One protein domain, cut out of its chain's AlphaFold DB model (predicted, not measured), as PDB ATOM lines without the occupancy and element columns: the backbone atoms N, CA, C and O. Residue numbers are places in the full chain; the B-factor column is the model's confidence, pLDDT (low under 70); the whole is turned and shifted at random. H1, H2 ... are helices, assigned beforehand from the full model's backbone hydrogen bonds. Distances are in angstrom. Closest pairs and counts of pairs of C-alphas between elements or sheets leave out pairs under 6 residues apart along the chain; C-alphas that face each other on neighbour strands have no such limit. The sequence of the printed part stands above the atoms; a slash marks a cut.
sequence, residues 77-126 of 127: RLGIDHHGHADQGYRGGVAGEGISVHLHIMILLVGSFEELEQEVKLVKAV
ATOM      1  N   ARG A  77     127.417 117.418 101.558       88.12
ATOM      2  CA  ARG A  77     126.381 116.466 101.992       88.12
ATOM      3  C   ARG A  77     125.058 116.663 101.250       88.12
ATOM      4  O   ARG A  77     124.425 115.693 100.851       88.12
ATOM      5  N   LEU A  78     124.669 117.917 101.007       86.31
ATOM      6  CA  LEU A  78     123.473 118.222 100.218       86.31
ATOM      7  C   LEU A  78     123.669 117.857  98.737       86.31
ATOM      8  O   LEU A  78     122.731 117.371  98.109       86.31
ATOM      9  N   GLY A  79     124.867 118.083  98.189       80.56
ATOM     10  CA  GLY A  79     125.218 117.743  96.806       80.56
ATOM     11  C   GLY A  79     125.277 116.235  96.543       80.56
ATOM     12  O   GLY A  79     124.825 115.777  95.494       80.56
ATOM     13  N   ILE A  80     125.736 115.451  97.520       80.94
ATOM     14  CA  ILE A  80     125.760 113.986  97.458       80.94
ATOM     15  C   ILE A  80     124.339 113.416  97.543       80.94
ATOM     16  O   ILE A  80     123.967 112.597  96.709       80.94
ATOM     17  N   ASP A  81     123.514 113.879  98.486       80.62
ATOM     18  CA  ASP A  81     122.138 113.376  98.616       80.62
ATOM     19  C   ASP A  81     121.229 113.844  97.464       80.62
ATOM     20  O   ASP A  81     120.282 113.158  97.080       80.62
ATOM     21  N   HIS A  82     121.494 115.032  96.909       76.31
ATOM     22  CA  HIS A  82     120.668 115.670  95.884       76.31
ATOM     23  C   HIS A  82     121.530 116.209  94.734       76.31
ATOM     24  O   HIS A  82     121.600 117.421  94.509       76.31
ATOM     25  N   HIS A  83     122.122 115.291  93.963       62.78
ATOM     26  CA  HIS A  83     123.052 115.558  92.853       62.78
ATOM     27  C   HIS A  83     122.633 116.668  91.868       62.78
ATOM     28  O   HIS A  83     123.492 117.356  91.318       62.78
ATOM     29  N   GLY A  84     121.329 116.897  91.670       59.84
ATOM     30  CA  GLY A  84     120.823 117.959  90.790       59.84
ATOM     31  C   GLY A  84     121.188 119.389  91.217       59.84
ATOM     32  O   GLY A  84     121.287 120.264  90.361       59.84
ATOM     33  N   HIS A  85     121.432 119.646  92.509       60.50
ATOM     34  CA  HIS A  85     121.800 120.988  92.991       60.50
ATOM     35  C   HIS A  85     123.239 121.368  92.641       60.50
ATOM     36  O   HIS A  85     123.526 122.529  92.352       60.50
ATOM     37  N   ALA A  86     124.139 120.389  92.667       58.62
ATOM     38  CA  ALA A  86     125.546 120.603  92.387       58.62
ATOM     39  C   ALA A  86     125.765 120.871  90.880       58.62
ATOM     40  O   ALA A  86     126.434 121.835  90.517       58.62
ATOM     41  N   ASP A  87     125.079 120.127  90.001       61.28
ATOM     42  CA  ASP A  87     125.133 120.301  88.537       61.28
ATOM     43  C   ASP A  87     124.768 121.738  88.099       61.28
ATOM     44  O   ASP A  87     125.524 122.407  87.389       61.28
ATOM     45  N   GLN A  88     123.655 122.282  88.599       61.78
ATOM     46  CA  GLN A  88     123.199 123.619  88.203       61.78
ATOM     47  C   GLN A  88     124.120 124.749  88.700       61.78
ATOM     48  O   GLN A  88     124.304 125.744  87.994       61.78
ATOM     49  N   GLY A  89     124.730 124.585  89.879       62.31
ATOM     50  CA  GLY A  89     125.692 125.542  90.427       62.31
ATOM     51  C   GLY A  89     126.999 125.606  89.633       62.31
ATOM     52  O   GLY A  89     127.535 126.694  89.428       62.31
ATOM     53  N   TYR A  90     127.492 124.466  89.136       67.12
ATOM     54  CA  TYR A  90     128.752 124.412  88.389       67.12
ATOM     55  C   TYR A  90     128.609 124.913  86.943       67.12
ATOM     56  O   TYR A  90     129.482 125.640  86.466       67.12
ATOM     57  N   ARG A  91     127.487 124.622  86.264       62.09
ATOM     58  CA  ARG A  91     127.230 125.107  84.888       62.09
ATOM     59  C   ARG A  91     127.175 126.629  84.779       62.09
ATOM     60  O   ARG A  91     127.611 127.180  83.775       62.09
ATOM     61  N   GLY A  92     126.658 127.309  85.804       61.19
ATOM     62  CA  GLY A  92     126.557 128.773  85.821       61.19
ATOM     63  C   GLY A  92     127.906 129.504  85.853       61.19
ATOM     64  O   GLY A  92     127.945 130.701  85.585       61.19
ATOM     65  N   GLY A  93     129.004 128.805  86.169       59.50
ATOM     66  CA  GLY A  93     130.357 129.368  86.212       59.50
ATOM     67  C   GLY A  93     131.152 129.247  84.907       59.50
ATOM     68  O   GLY A  93     132.293 129.708  84.859       59.50
ATOM     69  N   VAL A  94     130.596 128.616  83.866       60.84
ATOM     70  CA  VAL A  94     131.310 128.369  82.603       60.84
ATOM     71  C   VAL A  94     131.159 129.578  81.673       60.84
ATOM     72  O   VAL A  94     130.052 130.043  81.408       60.84
ATOM     73  N   ALA A  95     132.287 130.120  81.211       57.47
ATOM     74  CA  ALA A  95     132.348 131.385  80.486       57.47
ATOM     75  C   ALA A  95     131.636 131.339  79.121       57.47
ATOM     76  O   ALA A  95     131.913 130.474  78.290       57.47
ATOM     77  N   GLY A  96     130.777 132.329  78.871       63.62
ATOM     78  CA  GLY A  96     130.373 132.739  77.527       63.62
ATOM     79  C   GLY A  96     131.282 133.856  77.005       63.62
ATOM     80  O   GLY A  96     131.803 134.644  77.787       63.62
ATOM     81  N   GLU A  97     131.435 133.924  75.680       59.72
ATOM     82  CA  GLU A  97     132.034 135.046  74.931       59.72
ATOM     83  C   GLU A  97     133.552 135.264  75.085       59.72
ATOM     84  O   GLU A  97     133.999 136.252  75.652       59.72
ATOM     85  N   GLY A  98     134.375 134.387  74.493       62.31
ATOM     86  CA  GLY A  98     135.735 134.729  74.023       62.31
ATOM     87  C   GLY A  98     136.783 135.155  75.066       62.31
ATOM     88  O   GLY A  98     137.912 135.469  74.693       62.31
ATOM     89  N   ILE A  99     136.442 135.157  76.355       68.00
ATOM     90  CA  ILE A  99     137.334 135.509  77.459       68.00
ATOM     91  C   ILE A  99     137.997 134.233  77.983       68.00
ATOM     92  O   ILE A  99     137.329 133.255  78.319       68.00
ATOM     93  N   SER A 100     139.327 134.250  78.083       73.44
ATOM     94  CA  SER A 100     140.072 133.189  78.764       73.44
ATOM     95  C   SER A 100     139.826 133.293  80.270       73.44
ATOM     96  O   SER A 100     140.280 134.238  80.916       73.44
ATOM     97  N   VAL A 101     139.070 132.341  80.822       75.69
ATOM     98  CA  VAL A 101     138.750 132.274  82.252       75.69
ATOM     99  C   VAL A 101     139.473 131.091  82.885       75.69
ATOM    100  O   VAL A 101     139.323 129.951  82.452       75.69
ATOM    101  N   HIS A 102     140.224 131.359  83.952       80.31
ATOM    102  CA  HIS A 102     140.772 130.330  84.832       80.31
ATOM    103  C   HIS A 102     139.807 130.101  85.999       80.31
ATOM    104  O   HIS A 102     139.824 130.833  86.989       80.31
ATOM    105  N   LEU A 103     138.927 129.110  85.856       77.06
ATOM    106  CA  LEU A 103     137.900 128.794  86.847       77.06
ATOM    107  C   LEU A 103     138.467 127.924  87.978       77.06
ATOM    108  O   LEU A 103     139.003 126.846  87.729       77.06
ATOM    109  N   HIS A 104     138.305 128.368  89.226       82.62
ATOM    110  CA  HIS A 104     138.597 127.575  90.423       82.62
ATOM    111  C   HIS A 104     137.291 127.268  91.162       82.62
ATOM    112  O   HIS A 104     136.587 128.185  91.584       82.62
ATOM    113  N   ILE A 105     136.981 125.982  91.338       84.19
ATOM    114  CA  ILE A 105     135.765 125.512  92.014       84.19
ATOM    115  C   ILE A 105     136.144 124.984  93.397       84.19
ATOM    116  O   ILE A 105     137.008 124.118  93.522       84.19
ATOM    117  N   MET A 106     135.496 125.510  94.436       88.44
ATOM    118  CA  MET A 106     135.703 125.097  95.823       88.44
ATOM    119  C   MET A 106     134.522 124.252  96.305       88.44
ATOM    120  O   MET A 106     133.377 124.694  96.239       88.44
ATOM    121  N   ILE A 107     134.815 123.067  96.841       87.88
ATOM    122  CA  ILE A 107     133.818 122.161  97.424       87.88
ATOM    123  C   ILE A 107     133.719 122.451  98.929       87.88
ATOM    124  O   ILE A 107     134.720 122.431  99.645       87.88
ATOM    125  N   LEU A 108     132.512 122.771  99.406       86.88
ATOM    126  CA  LEU A 108     132.269 123.236 100.775       86.88
ATOM    127  C   LEU A 108     131.991 122.085 101.752       86.88
ATOM    128  O   LEU A 108     131.240 121.168 101.432       86.88
ATOM    129  N   LEU A 109     132.484 122.225 102.991       89.69
ATOM    130  CA  LEU A 109     132.159 121.373 104.152       89.69
ATOM    131  C   LEU A 109     132.499 119.881 103.991       89.69
ATOM    132  O   LEU A 109     131.832 119.027 104.570       89.69
ATOM    133  N   VAL A 110     133.567 119.590 103.254       91.00
ATOM    134  CA  VAL A 110     134.130 118.243 103.122       91.00
ATOM    135  C   VAL A 110     134.680 117.766 104.467       91.00
ATOM    136  O   VAL A 110     135.504 118.444 105.084       91.00
ATOM    137  N   GLY A 111     134.230 116.595 104.912       90.94
ATOM    138  CA  GLY A 111     134.700 115.916 106.116       90.94
ATOM    139  C   GLY A 111     135.539 114.665 105.846       90.94
ATOM    140  O   GLY A 111     136.276 114.248 106.738       90.94
ATOM    141  N   SER A 112     135.464 114.079 104.644       92.00
ATOM    142  CA  SER A 112     136.252 112.898 104.261       92.00
ATOM    143  C   SER A 112     136.798 112.975 102.833       92.00
ATOM    144  O   SER A 112     136.389 113.811 102.025       92.00
ATOM    145  N   PHE A 113     137.750 112.096 102.521       93.62
ATOM    146  CA  PHE A 113     138.334 112.020 101.185       93.62
ATOM    147  C   PHE A 113     137.321 111.506 100.150       93.62
ATOM    148  O   PHE A 113     137.257 112.015  99.037       93.62
ATOM    149  N   GLU A 114     136.469 110.564 100.542       91.94
ATOM    150  CA  GLU A 114     135.427 109.987  99.693       91.94
ATOM    151  C   GLU A 114     134.372 111.033  99.305       91.94
ATOM    152  O   GLU A 114     133.973 111.095  98.142       91.94
ATOM    153  N   GLU A 115     133.964 111.896 100.248       89.56
ATOM    154  CA  GLU A 115     133.059 113.020  99.964       89.56
ATOM    155  C   GLU A 115     133.664 113.966  98.914       89.56
ATOM    156  O   GLU A 115     132.970 114.416  97.999       89.56
ATOM    157  N   LEU A 116     134.971 114.243  99.012       91.75
ATOM    158  CA  LEU A 116     135.675 115.068  98.032       91.75
ATOM    159  C   LEU A 116     135.706 114.403  96.655       91.75
ATOM    160  O   LEU A 116     135.431 115.062  95.654       91.75
ATOM    161  N   GLU A 117     136.045 113.116  96.583       91.50
ATOM    162  CA  GLU A 117     136.123 112.390  95.312       91.50
ATOM    163  C   GLU A 117     134.775 112.348  94.588       91.50
ATOM    164  O   GLU A 117     134.725 112.535  93.368       91.50
ATOM    165  N   GLN A 118     133.683 112.136  95.325       87.38
ATOM    166  CA  GLN A 118     132.332 112.125  94.768       87.38
ATOM    167  C   GLN A 118     131.948 113.486  94.175       87.38
ATOM    168  O   GLN A 118     131.508 113.549  93.025       87.38
ATOM    169  N   GLU A 119     132.181 114.574  94.913       85.94
ATOM    170  CA  GLU A 119     131.906 115.933  94.438       85.94
ATOM    171  C   GLU A 119     132.797 116.315  93.248       85.94
ATOM    172  O   GLU A 119     132.305 116.815  92.239       85.94
ATOM    173  N   VAL A 120     134.099 115.998  93.287       89.06
ATOM    174  CA  VAL A 120     135.018 116.241  92.159       89.06
ATOM    175  C   VAL A 120     134.575 115.481  90.909       89.06
ATOM    176  O   VAL A 120     134.643 116.021  89.803       89.06
ATOM    177  N   LYS A 121     134.126 114.230  91.058       88.44
ATOM    178  CA  LYS A 121     133.622 113.431  89.936       88.44
ATOM    179  C   LYS A 121     132.400 114.088  89.298       88.44
ATOM    180  O   LYS A 121     132.300 114.093  88.074       88.44
ATOM    181  N   LEU A 122     131.509 114.650  90.110       83.56
ATOM    182  CA  LEU A 122     130.327 115.347  89.622       83.56
ATOM    183  C   LEU A 122     130.688 116.679  88.950       83.56
ATOM    184  O   LEU A 122     130.240 116.917  87.835       83.56
ATOM    185  N   VAL A 123     131.568 117.492  89.547       83.69
ATOM    186  CA  VAL A 123     132.076 118.738  88.935       83.69
ATOM    187  C   VAL A 123     132.654 118.472  87.542       83.69
ATOM    188  O   VAL A 123     132.279 119.134  86.578       83.69
ATOM    189  N   LYS A 124     133.524 117.463  87.416       84.75
ATOM    190  CA  LYS A 124     134.160 117.082  86.143       84.75
ATOM    191  C   LYS A 124     133.195 116.514  85.101       84.75
ATOM    192  O   LYS A 124     133.550 116.438  83.934       84.75
ATOM    193  N   ALA A 125     132.023 116.032  85.509       82.56
ATOM    194  CA  ALA A 125     131.012 115.546  84.572       82.56
ATOM    195  C   ALA A 125     130.195 116.695  83.953       82.56
ATOM    196  O   ALA A 125     129.484 116.488  82.970       82.56
ATOM    197  N   VAL A 126     130.262 117.880  84.559       76.81
ATOM    198  CA  VAL A 126     129.368 119.007  84.289       76.81
ATOM    199  C   VAL A 126     130.090 120.184  83.627       76.81
ATOM    200  O   VAL A 126     129.472 120.893  82.827       76.81
TER     201      VAL A 126
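AT A GLANCE: This is residues 77 to 126 of the 127 residues of the protein "PEP-utilizers_C domain-containing protein" of Phytophthora rubi (UniProt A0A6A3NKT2). Two short helices, H1 and H2, make a corner, and the longer helix H3 packs on both of them, with its residues 115 to 119 at H1 and its residues 122 to 126 at H2. Between H2 and H3 a wide open loop, residues 92 to 112, swings far out from this small three-helix body and comes back to begin H3. The 50 printed residues hold three named helices, in the order H1, H2, H3, and no named strand; the class is all helix, with 27 residues in the helices. The whole is only just loose, close to compact, with a radius of gyration of the C-alphas of 12.0 A, and its outline is elongated, spanning 37 by 19 by 16 A.

HOW THE PARTS SIT: H1, residues 77 to 81, comes first, and a tight link of 2 residues joins it to H2, residues 84 to 91. H1 and H2 only just touch, and only at the corner by their link, with 3 pairs of C-alphas within 8 A; the closest C-alphas are those of Gly 79 and Ala 86, 5.3 A apart. A long link of 21 residues leads from H2 to H3, residues 113 to 126. H3 touches H1 with residues 115 to 119 alone, and the closest C-alphas are those of Ile 80 and Glu 119, 7.1 A apart. H3 touches H2 with residues 122 to 126 alone, and the closest C-alphas are those of Asp 87 and Val 126, 6.1 A apart. The lines of H2 and H3 stand at a steep tilt of 60 degrees, and the two helices run the same way. In H1 and H3 every O i to N i+4 pair is within hydrogen-bond range; in H2 3 of 4 are.

IN THESE COORDINATES: H1, residues 77 to 81, begins with C-alpha 77 at (126.381, 116.466, 101.992) and measures 6.2 A from first to last C-alpha. H2, residues 84 to 91, measures 11.3 A and ends with C-alpha 91 at (127.230, 125.107, 84.888). H3, residues 113 to 126, is the longest helix, 20.4 A from first to last C-alpha, and ends with C-alpha 126 at (129.368, 119.007, 84.289).

THE WHOLE: The two C-alphas farthest apart are those of Gly 98 and Ser 112, 37.3 A, both in the long link between H2 and H3. The C-alphas of residues 92 to 112, which hold no named element, lie 6 to 22 A from the mean of all C-alphas. The first and last printed C-alphas, those of Arg 77 and Val 126, are 18.1 A apart, and the printed part has no cut. The mean pLDDT of the printed part is 77.3; it is under 70 in residues 83 to 99, which include H2, whose mean is 62.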